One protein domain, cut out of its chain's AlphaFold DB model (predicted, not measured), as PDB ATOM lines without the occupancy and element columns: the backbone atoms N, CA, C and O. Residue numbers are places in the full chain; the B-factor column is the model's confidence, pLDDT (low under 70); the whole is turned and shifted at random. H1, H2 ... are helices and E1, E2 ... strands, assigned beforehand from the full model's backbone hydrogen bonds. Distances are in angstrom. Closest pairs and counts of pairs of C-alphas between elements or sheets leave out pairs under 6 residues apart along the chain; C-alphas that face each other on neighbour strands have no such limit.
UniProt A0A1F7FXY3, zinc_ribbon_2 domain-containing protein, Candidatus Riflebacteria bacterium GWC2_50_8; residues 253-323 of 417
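This is residues 253 to 323 of the 417 residues of the protein "zinc_ribbon_2 domain-containing protein" of Candidatus Riflebacteria bacterium GWC2_50_8 (UniProt A0A1F7FXY3). A strongly twisted sheet of three strands, E3, E4 and E5, makes the main wall, with helix H1 over one of its faces and the hairpin of E1 and E2 beside E5, where the end of E1 comes near; H1 also sits next to E1. At one end of the long axis is the small helix H2 with the last residues, and at the other the loop between E4 and E5. The printed part has 71 residues, with five named strands followed by two named helices, E1 E2 E3 E4 E5 H1 H2; the class is mixed, helices and strands. The sheet's order is E3, E4, E5, all antiparallel, as is the pair E1 and E2. The whole is compact, with a radius of gyration of the C-alphas of 11.7 A, yet elongated, spanning 37 by 22 by 17 A.

E3, residues 272 to 279, E4, residues 282 to 287, and E5, residues 298 to 302, form a meander, each strand the antiparallel neighbour of the one before. In the hairpin of E3 and E4, N 274 and O 286 are within hydrogen-bond range at 2.8 A; in that of E4 and E5, N 283 and O 301 are 2.7 A apart. E3 bends by 55 degrees at residue 276, and its residues 272 to 273 pair antiparallel with residues 253 to 254. H1, residues 303 to 309, is on the sheet at a height over the sheet of 8.6 A, over E5 and slantwise to the strands, at 41 degrees to E5 on the local plane. E1, residues 259 to 262, and E2, residues 265 to 268, are an antiparallel hairpin, with N 260 and O 267 3.0 A apart. The closest C-alphas of E1 and E5 are those of Ile 262 and Gly 299, 5.2 A; of E1 and H1, those of Ile 260 and Arg 309, 6.3 A. H2, residues 316 to 319, is only just not on the sheet, with 4 pairs of C-alphas within 10 A, and is apart from H1. In H1 every O i to N i+4 pair is within hydrogen-bond range; H2 is too short for such a pair, and its one O i to N i+3 pair is not within range.

From first to last C-alpha, E3 measures 20.9 A, E4 15.7 A, E5 13.5 A and H1 9.9 A. E1 begins at C-alpha 259, (85.555, 69.326, 57.211), and H2 ends at C-alpha 319, (77.588, 72.155, 34.396).

The C-alphas farthest apart are those of Arg 292 and Ser 321, 37.2 A. The printed part has no cut and no long link. Mean pLDDT of the printed part is 93.0; residues 321 to 323 are under 70.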
ATOM      1  N   TYR A 253      76.109  77.449  49.627       97.88
ATOM      2  CA  TYR A 253      76.139  76.070  50.083       97.88
ATOM      3  C   TYR A 253      76.834  76.009  51.441       97.88
ATOM      4  O   TYR A 253      77.510  76.949  51.846       97.88
ATOM      5  N   VAL A 254      76.646  74.926  52.182       98.19
ATOM      6  CA  VAL A 254      77.168  74.762  53.542       98.19
ATOM      7  C   VAL A 254      77.905  73.436  53.644       98.19
ATOM      8  O   VAL A 254      77.428  72.406  53.158       98.19
ATOM      9  N   VAL A 255      79.062  73.447  54.305       98.38
ATOM     10  CA  VAL A 255      79.818  72.228  54.617       98.38
ATOM     11  C   VAL A 255      79.027  71.381  55.618       98.38
ATOM     12  O   VAL A 255      78.762  71.802  56.745       98.38
ATOM     13  N   THR A 256      78.651  70.166  55.232       98.56
ATOM     14  CA  THR A 256      77.868  69.233  56.060       98.56
ATOM     15  C   THR A 256      78.747  68.200  56.761       98.56
ATOM     16  O   THR A 256      78.410  67.757  57.861       98.56
ATOM     17  N   ALA A 257      79.886  67.839  56.164       98.12
ATOM     18  CA  ALA A 257      80.881  66.960  56.772       98.12
ATOM     19  C   ALA A 257      81.678  67.675  57.882       98.12
ATOM     20  O   ALA A 257      81.642  68.901  57.972       98.12
ATOM     21  N   PRO A 258      82.449  66.946  58.716       98.31
ATOM     22  CA  PRO A 258      83.296  67.562  59.742       98.31
ATOM     23  C   PRO A 258      84.285  68.589  59.183       98.31
ATOM     24  O   PRO A 258      84.610  69.560  59.866       98.31
ATOM     25  N   TYR A 259      84.776  68.356  57.963       97.94
ATOM     26  CA  TYR A 259      85.555  69.326  57.211       97.94
ATOM     27  C   TYR A 259      85.608  69.022  55.708       97.94
ATOM     28  O   TYR A 259      85.391  67.880  55.284       97.94
ATOM     29  N   ILE A 260      85.979  70.035  54.928       98.12
ATOM     30  CA  ILE A 260      86.401  69.943  53.527       98.12
ATOM     31  C   ILE A 260      87.760  70.643  53.365       98.12
ATOM     32  O   ILE A 260      88.057  71.583  54.103       98.12
ATOM     33  N   LEU A 261      88.610  70.143  52.469       97.69
ATOM     34  CA  LEU A 261      89.909  70.750  52.172       97.69
ATOM     35  C   LEU A 261      89.783  71.607  50.913       97.69
ATOM     36  O   LEU A 261      89.399  71.088  49.869       97.69
ATOM     37  N   ILE A 262      90.113  72.891  51.025       97.06
ATOM     38  CA  ILE A 262      90.172  73.842  49.911       97.06
ATOM     39  C   ILE A 262      91.578  74.428  49.895       97.06
ATOM     40  O   ILE A 262      91.960  75.103  50.845       97.06
ATOM     41  N   ASP A 263      92.360  74.117  48.862       93.75
ATOM     42  CA  ASP A 263      93.764  74.548  48.733       93.75
ATOM     43  C   ASP A 263      94.603  74.304  50.009       93.75
ATOM     44  O   ASP A 263      95.235  75.195  50.573       93.75
ATOM     45  N   ASN A 264      94.544  73.072  50.529       94.88
ATOM     46  CA  ASN A 264      95.167  72.642  51.792       94.88
ATOM     47  C   ASN A 264      94.634  73.315  53.071       94.88
ATOM     48  O   ASN A 264      95.109  73.007  54.166       94.88
ATOM     49  N   GLN A 265      93.621  74.175  52.978       96.44
ATOM     50  CA  GLN A 265      92.967  74.771  54.135       96.44
ATOM     51  C   GLN A 265      91.726  73.978  54.530       96.44
ATOM     52  O   GLN A 265      90.908  73.582  53.699       96.44
ATOM     53  N   ARG A 266      91.580  73.734  55.832       96.81
ATOM     54  CA  ARG A 266      90.459  72.983  56.395       96.81
ATOM     55  C   ARG A 266      89.298  73.927  56.696       96.81
ATOM     56  O   ARG A 266      89.382  74.717  57.632       96.81
ATOM     57  N   LEU A 267      88.200  73.788  55.959       97.12
ATOM     58  CA  LEU A 267      86.930  74.436  56.288       97.12
ATOM     59  C   LEU A 267      86.075  73.505  57.139       97.12
ATOM     60  O   LEU A 267      85.917  72.332  56.805       97.12
ATOM     61  N   ASN A 268      85.541  74.022  58.241       97.62
ATOM     62  CA  ASN A 268      84.777  73.238  59.206       97.62
ATOM     63  C   ASN A 268      83.309  73.073  58.791       97.62
ATOM     64  O   ASN A 268      82.795  73.779  57.927       97.62
ATOM     65  N   ARG A 269      82.622  72.138  59.454       98.00
ATOM     66  CA  ARG A 269      81.170  71.963  59.335       98.00
ATOM     67  C   ARG A 269      80.425  73.268  59.636       98.00
ATOM     68  O   ARG A 269      80.710  73.918  60.635       98.00
ATOM     69  N   GLY A 270      79.423  73.586  58.823       97.75
ATOM     70  CA  GLY A 270      78.581  74.773  58.976       97.75
ATOM     71  C   GLY A 270      79.112  76.018  58.266       97.75
ATOM     72  O   GLY A 270      78.374  76.990  58.140       97.75
ATOM     73  N   GLU A 271      80.346  75.989  57.758       97.62
ATOM     74  CA  GLU A 271      80.899  77.109  57.002       97.62
ATOM     75  C   GLU A 271      80.197  77.255  55.641       97.62
ATOM     76  O   GLU A 271      80.031  76.251  54.932       97.62
ATOM     77  N   PRO A 272      79.776  78.476  55.258       98.00
ATOM     78  CA  PRO A 272      79.184  78.719  53.955       98.00
ATOM     79  C   PRO A 272      80.263  78.794  52.871       98.00
ATOM     80  O   PRO A 272      81.340  79.362  53.065       98.00
ATOM     81  N   LEU A 273      79.959  78.245  51.705       97.75
ATOM     82  CA  LEU A 273      80.797  78.264  50.517       97.75
ATOM     83  C   LEU A 273      79.963  78.588  49.280       97.75
ATOM     84  O   LEU A 273      78.770  78.294  49.217       97.75
ATOM     85  N   TRP A 274      80.609  79.180  48.290       97.88
ATOM     86  CA  TRP A 274      80.039  79.499  46.991       97.88
ATOM     87  C   TRP A 274      80.833  78.765  45.907       97.88
ATOM     88  O   TRP A 274      82.061  78.730  45.949       97.88
ATOM     89  N   VAL A 275      80.138  78.139  44.958       97.25
ATOM     90  CA  VAL A 275      80.765  77.421  43.841       97.25
ATOM     91  C   VAL A 275      80.823  78.365  42.649       97.25
ATOM     92  O   VAL A 275      79.785  78.723  42.098       97.25
ATOM     93  N   ILE A 276      82.035  78.781  42.285       94.75
ATOM     94  CA  ILE A 276      82.275  79.741  41.204       94.75
ATOM     95  C   ILE A 276      82.142  79.046  39.849       94.75
ATOM     96  O   ILE A 276      81.469  79.554  38.960       94.75
ATOM     97  N   ASP A 277      82.812  77.903  39.694       93.06
ATOM     98  CA  ASP A 277      82.957  77.220  38.408       93.06
ATOM     99  C   ASP A 277      83.171  75.712  38.602       93.06
ATOM    100  O   ASP A 277      83.620  75.280  39.668       93.06
ATOM    101  N   VAL A 278      82.868  74.910  37.583       93.50
ATOM    102  CA  VAL A 278      83.067  73.455  37.569       93.50
ATOM    103  C   VAL A 278      83.744  73.053  36.262       93.50
ATOM    104  O   VAL A 278      83.148  73.124  35.195       93.50
ATOM    105  N   LEU A 279      84.985  72.569  36.357       92.94
ATOM    106  CA  LEU A 279      85.801  72.126  35.228       92.94
ATOM    107  C   LEU A 279      86.333  70.712  35.469       92.94
ATOM    108  O   LEU A 279      86.983  70.441  36.478       92.94
ATOM    109  N   SER A 280      86.100  69.808  34.513       90.38
ATOM    110  CA  SER A 280      86.739  68.481  34.452       90.38
ATOM    111  C   SER A 280      86.654  67.666  35.753       90.38
ATOM    112  O   SER A 280      87.625  67.047  36.182       90.38
ATOM    113  N   GLY A 281      85.495  67.686  36.419       93.69
ATOM    114  CA  GLY A 281      85.287  66.962  37.680       93.69
ATOM    115  C   GLY A 281      85.902  67.632  38.914       93.69
ATOM    116  O   GLY A 281      85.907  67.039  39.993       93.69
ATOM    117  N   SER A 282      86.384  68.869  38.787       96.25
ATOM    118  CA  SER A 282      86.780  69.738  39.896       96.25
ATOM    119  C   SER A 282      85.922  70.999  39.911       96.25
ATOM    120  O   SER A 282      85.543  71.520  38.870       96.25
ATOM    121  N   ALA A 283      85.610  71.500  41.096       96.69
ATOM    122  CA  ALA A 283      84.857  72.722  41.313       96.69
ATOM    123  C   ALA A 283      85.755  73.772  41.970       96.69
ATOM    124  O   ALA A 283      86.461  73.479  42.938       96.69
ATOM    125  N   LYS A 284      85.726  74.999  41.453       97.06
ATOM    126  CA  LYS A 284      86.356  76.158  42.078       97.06
ATOM    127  C   LYS A 284      85.399  76.719  43.117       97.06
ATOM    128  O   LYS A 284      84.286  77.129  42.790       97.06
ATOM    129  N   VAL A 285      85.830  76.733  44.369       97.69
ATOM    130  CA  VAL A 285      84.997  77.089  45.516       97.69
ATOM    131  C   VAL A 285      85.603  78.278  46.249       97.69
ATOM    132  O   VAL A 285      86.818  78.341  46.445       97.69
ATOM    133  N   LEU A 286      84.741  79.198  46.675       97.88
ATOM    134  CA  LEU A 286      85.062  80.350  47.508       97.88
ATOM    135  C   LEU A 286      84.427  80.184  48.890       97.88
ATOM    136  O   LEU A 286      83.229  79.927  49.006       97.88
ATOM    137  N   HIS A 287      85.210  80.335  49.953       97.81
ATOM    138  CA  HIS A 287      84.690  80.369  51.320       97.81
ATOM    139  C   HIS A 287      83.995  81.709  51.587       97.81
ATOM    140  O   HIS A 287      84.600  82.766  51.435       97.81
ATOM    141  N   MET A 288      82.734  81.653  52.018       97.12
ATOM    142  CA  MET A 288      81.894  82.824  52.317       97.12
ATOM    143  C   MET A 288      81.764  83.079  53.829       97.12
ATOM    144  O   MET A 288      80.960  83.906  54.261       97.12
ATOM    145  N   GLY A 289      82.462  82.300  54.657       94.75
ATOM    146  CA  GLY A 289      82.329  82.332  56.111       94.75
ATOM    147  C   GLY A 289      83.328  83.258  56.790       94.75
ATOM    148  O   GLY A 289      84.033  84.040  56.153       94.75
ATOM    149  N   ARG A 290      83.398  83.168  58.120       94.12
ATOM    150  CA  ARG A 290      84.375  83.937  58.899       94.12
ATOM    151  C   ARG A 290      85.747  83.285  58.773       94.12
ATOM    152  O   ARG A 290      86.018  82.251  59.377       94.12
ATOM    153  N   GLY A 291      86.606  83.881  57.955       84.12
ATOM    154  CA  GLY A 291      87.994  83.461  57.806       84.12
ATOM    155  C   GLY A 291      88.884  84.016  58.919       84.12
ATOM    156  O   GLY A 291      88.682  85.126  59.397       84.12
ATOM    157  N   ARG A 292      89.923  83.262  59.298       88.75
ATOM    158  CA  ARG A 292      91.061  83.802  60.079       88.75
ATOM    159  C   ARG A 292      92.046  84.589  59.208       88.75
ATOM    160  O   ARG A 292      92.947  85.237  59.727       88.75
ATOM    161  N   SER A 293      91.908  84.460  57.891       90.44
ATOM    162  CA  SER A 293      92.720  85.136  56.887       90.44
ATOM    163  C   SER A 293      92.137  86.513  56.577       90.44
ATOM    164  O   SER A 293      90.929  86.712  56.674       90.44
ATOM    165  N   SER A 294      92.991  87.448  56.162       90.31
ATOM    166  CA  SER A 294      92.572  88.724  55.573       90.31
ATOM    167  C   SER A 294      92.065  88.572  54.137       90.31
ATOM    168  O   SER A 294      91.343  89.435  53.648       90.31
ATOM    169  N   GLN A 295      92.421  87.471  53.469       94.62
ATOM    170  CA  GLN A 295      92.009  87.153  52.105       94.62
ATOM    171  C   GLN A 295      90.986  86.012  52.084       94.62
ATOM    172  O   GLN A 295      91.104  85.082  52.892       94.62
ATOM    173  N   PRO A 296      90.011  86.053  51.158       96.06
ATOM    174  CA  PRO A 296      89.056  84.970  50.995       96.06
ATOM    175  C   PRO A 296      89.766  83.682  50.568       96.06
ATOM    176  O   PRO A 296      90.691  83.697  49.755       96.06
ATOM    177  N   ILE A 297      89.331  82.553  51.125       96.94
ATOM    178  CA  ILE A 297      89.892  81.240  50.796       96.94
ATOM    179  C   ILE A 297      89.230  80.773  49.503       96.94
ATOM    180  O   ILE A 297      88.019  80.550  49.470       96.94
ATOM    181  N   CYS A 298      90.020  80.632  48.443       97.25
ATOM    182  CA  CYS A 298      89.571  80.192  47.127       97.25
ATOM    183  C   CYS A 298      90.437  79.024  46.667       97.25
ATOM    184  O   CYS A 298      91.660  79.095  46.758       97.25
ATOM    185  N   GLY A 299      89.827  77.957  46.156       97.62
ATOM    186  CA  GLY A 299      90.585  76.805  45.686       97.62
ATOM    187  C   GLY A 299      89.751  75.805  44.905       97.62
ATOM    188  O   GLY A 299      88.522  75.869  44.880       97.62
ATOM    189  N   TRP A 300      90.444  74.875  44.256       97.62
ATOM    190  CA  TRP A 300      89.821  73.758  43.553       97.62
ATOM    191  C   TRP A 300      89.579  72.593  44.510       97.62
ATOM    192  O   TRP A 300      90.438  72.252  45.324       97.62
ATOM    193  N   VAL A 301      88.411  71.973  44.391       97.94
ATOM    194  CA  VAL A 301      87.997  70.786  45.144       97.94
ATOM    195  C   VAL A 301      87.416  69.781  44.160       97.94
ATOM    196  O   VAL A 301      86.765  70.178  43.199       97.94
ATOM    197  N   SER A 302      87.623  68.481  44.367       97.50
ATOM    198  CA  SER A 302      86.968  67.486  43.512       97.50
ATOM    199  C   SER A 302      85.438  67.595  43.646       97.50
ATOM    200  O   SER A 302      84.919  67.789  44.747       97.50
ATOM    201  N   VAL A 303      84.702  67.464  42.539       96.88
ATOM    202  CA  VAL A 303      83.223  67.451  42.535       96.88
ATOM    203  C   VAL A 303      82.709  66.370  43.486       96.88
ATOM    204  O   VAL A 303      81.812  66.623  44.285       96.88
ATOM    205  N   TYR A 304      83.364  65.206  43.486       97.06
ATOM    206  CA  TYR A 304      83.066  64.105  44.399       97.06
ATOM    207  C   TYR A 304      83.176  64.506  45.881       97.06
ATOM    208  O   TYR A 304      82.266  64.236  46.668       97.06
ATOM    209  N   ASP A 305      84.266  65.169  46.286       97.94
ATOM    210  CA  ASP A 305      84.415  65.642  47.665       97.94
ATOM    211  C   ASP A 305      83.398  66.726  48.001       97.94
ATOM    212  O   ASP A 305      82.854  66.722  49.106       97.94
ATOM    213  N   LEU A 306      83.122  67.636  47.065       97.81
ATOM    214  CA  LEU A 306      82.171  68.718  47.269       97.81
ATOM    215  C   LEU A 306      80.757  68.179  47.518       97.81
ATOM    216  O   LEU A 306      80.134  68.557  48.510       97.81
ATOM    217  N   GLU A 307      80.272  67.246  46.697       97.38
ATOM    218  CA  GLU A 307      78.952  66.622  46.871       97.38
ATOM    219  C   GLU A 307      78.857  65.801  48.156       97.38
ATOM    220  O   GLU A 307      77.844  65.839  48.862       97.38
ATOM    221  N   ARG A 308      79.928  65.072  48.491       98.06
ATOM    222  CA  ARG A 308      79.976  64.229  49.688       98.06
ATOM    223  C   ARG A 308      80.058  65.044  50.978       98.06
ATOM    224  O   ARG A 308      79.581  64.585  52.016       98.06
ATOM    225  N   ARG A 309      80.703  66.215  50.945       98.44
ATOM    226  CA  ARG A 309      81.048  66.999  52.145       98.44
ATOM    227  C   ARG A 309      80.242  68.281  52.319       98.44
ATOM    228  O   ARG A 309      80.404  68.945  53.343       98.44
ATOM    229  N   SER A 310      79.374  68.618  51.371       98.19
ATOM    230  CA  SER A 310      78.484  69.776  51.444       98.19
ATOM    231  C   SER A 310      77.046  69.420  51.046       98.19
ATOM    232  O   SER A 310      76.727  68.278  50.702       98.19
ATOM    233  N   ASN A 311      76.146  70.397  51.132       97.75
ATOM    234  CA  ASN A 311      74.794  70.287  50.579       97.75
ATOM    235  C   ASN A 311      74.728  70.604  49.069       97.75
ATOM    236  O   ASN A 311      73.637  70.571  48.504       97.75
ATOM    237  N   TRP A 312      75.857  70.906  48.422       97.31
ATOM    238  CA  TRP A 312      75.915  71.136  46.981       97.31
ATOM    239  C   TRP A 312      75.687  69.836  46.203       97.31
ATOM    240  O   TRP A 312      76.120  68.761  46.626       97.31
ATOM    241  N   ARG A 313      75.000  69.926  45.065       96.00
ATOM    242  CA  ARG A 313      74.749  68.809  44.148       96.00
ATOM    243  C   ARG A 313      75.074  69.270  42.736       96.00
ATOM    244  O   ARG A 313      74.621  70.347  42.348       96.00
ATOM    245  N   SER A 314      75.839  68.476  41.989       92.44
ATOM    246  CA  SER A 314      76.032  68.751  40.572       92.44
ATOM    247  C   SER A 314      74.701  68.543  39.852       92.44
ATOM    248  O   SER A 314      74.044  67.513  39.988       92.44
ATOM    249  N   ASP A 315      74.269  69.563  39.120       89.00
ATOM    250  CA  ASP A 315      73.218  69.406  38.126       89.00
ATOM    251  C   ASP A 315      73.921  69.104  36.799       89.00
ATOM    252  O   ASP A 315      74.606  69.986  36.260       89.00
ATOM    253  N   PRO A 316      73.830  67.865  36.280       81.69
ATOM    254  CA  PRO A 316      74.579  67.490  35.098       81.69
ATOM    255  C   PRO A 316      74.128  68.271  33.858       81.69
ATOM    256  O   PRO A 316      74.939  68.543  32.975       81.69
ATOM    257  N   VAL A 317      72.859  68.688  33.818       81.62
ATOM    258  CA  VAL A 317      72.310  69.519  32.737       81.62
ATOM    259  C   VAL A 317      72.904  70.924  32.786       81.62
ATOM    260  O   VAL A 317      72.996  71.616  31.784       81.62
ATOM    261  N   PHE A 318      73.336  71.375  33.954       77.75
ATOM    262  CA  PHE A 318      73.822  72.731  34.112       77.75
ATOM    263  C   PHE A 318      75.317  72.856  33.819       77.75
ATOM    264  O   PHE A 318      75.729  73.686  33.015       77.75
ATOM    265  N   PHE A 319      76.131  72.019  34.462       71.81
ATOM    266  CA  PHE A 319      77.588  72.155  34.396       71.81
ATOM    267  C   PHE A 319      78.206  71.485  33.166       71.81
ATOM    268  O   PHE A 319      79.308  71.855  32.770       71.81
ATOM    269  N   TYR A 320      77.514  70.522  32.544       71.00
ATOM    270  CA  TYR A 320      78.042  69.809  31.375       71.00
ATOM    271  C   TYR A 320      77.340  70.166  30.063       71.00
ATOM    272  O   TYR A 320      77.911  69.908  29.006       71.00
ATOM    273  N   SER A 321      76.148  70.779  30.079       57.41
ATOM    274  CA  SER A 321      75.453  71.141  28.829       57.41
ATOM    275  C   SER A 321      75.910  72.465  28.221       57.41
ATOM    276  O   SER A 321      75.614  72.715  27.058       57.41
ATOM    277  N   SER A 322      76.649  73.294  28.963       52.88
ATOM    278  CA  SER A 322      77.214  74.548  28.453       52.88
ATOM    279  C   SER A 322      78.689  74.450  28.082       52.88
ATOM    280  O   SER A 322      79.293  75.484  27.810       52.88
ATOM    281  N   ALA A 323      79.288  73.252  28.065       53.22
ATOM    282  CA  ALA A 323      80.537  73.101  27.335       53.22
ATOM    283  C   ALA A 323      80.204  73.490  25.887       53.22
ATOM    284  O   ALA A 323      79.402  72.775  25.274       53.22
TER     285      ALA A 323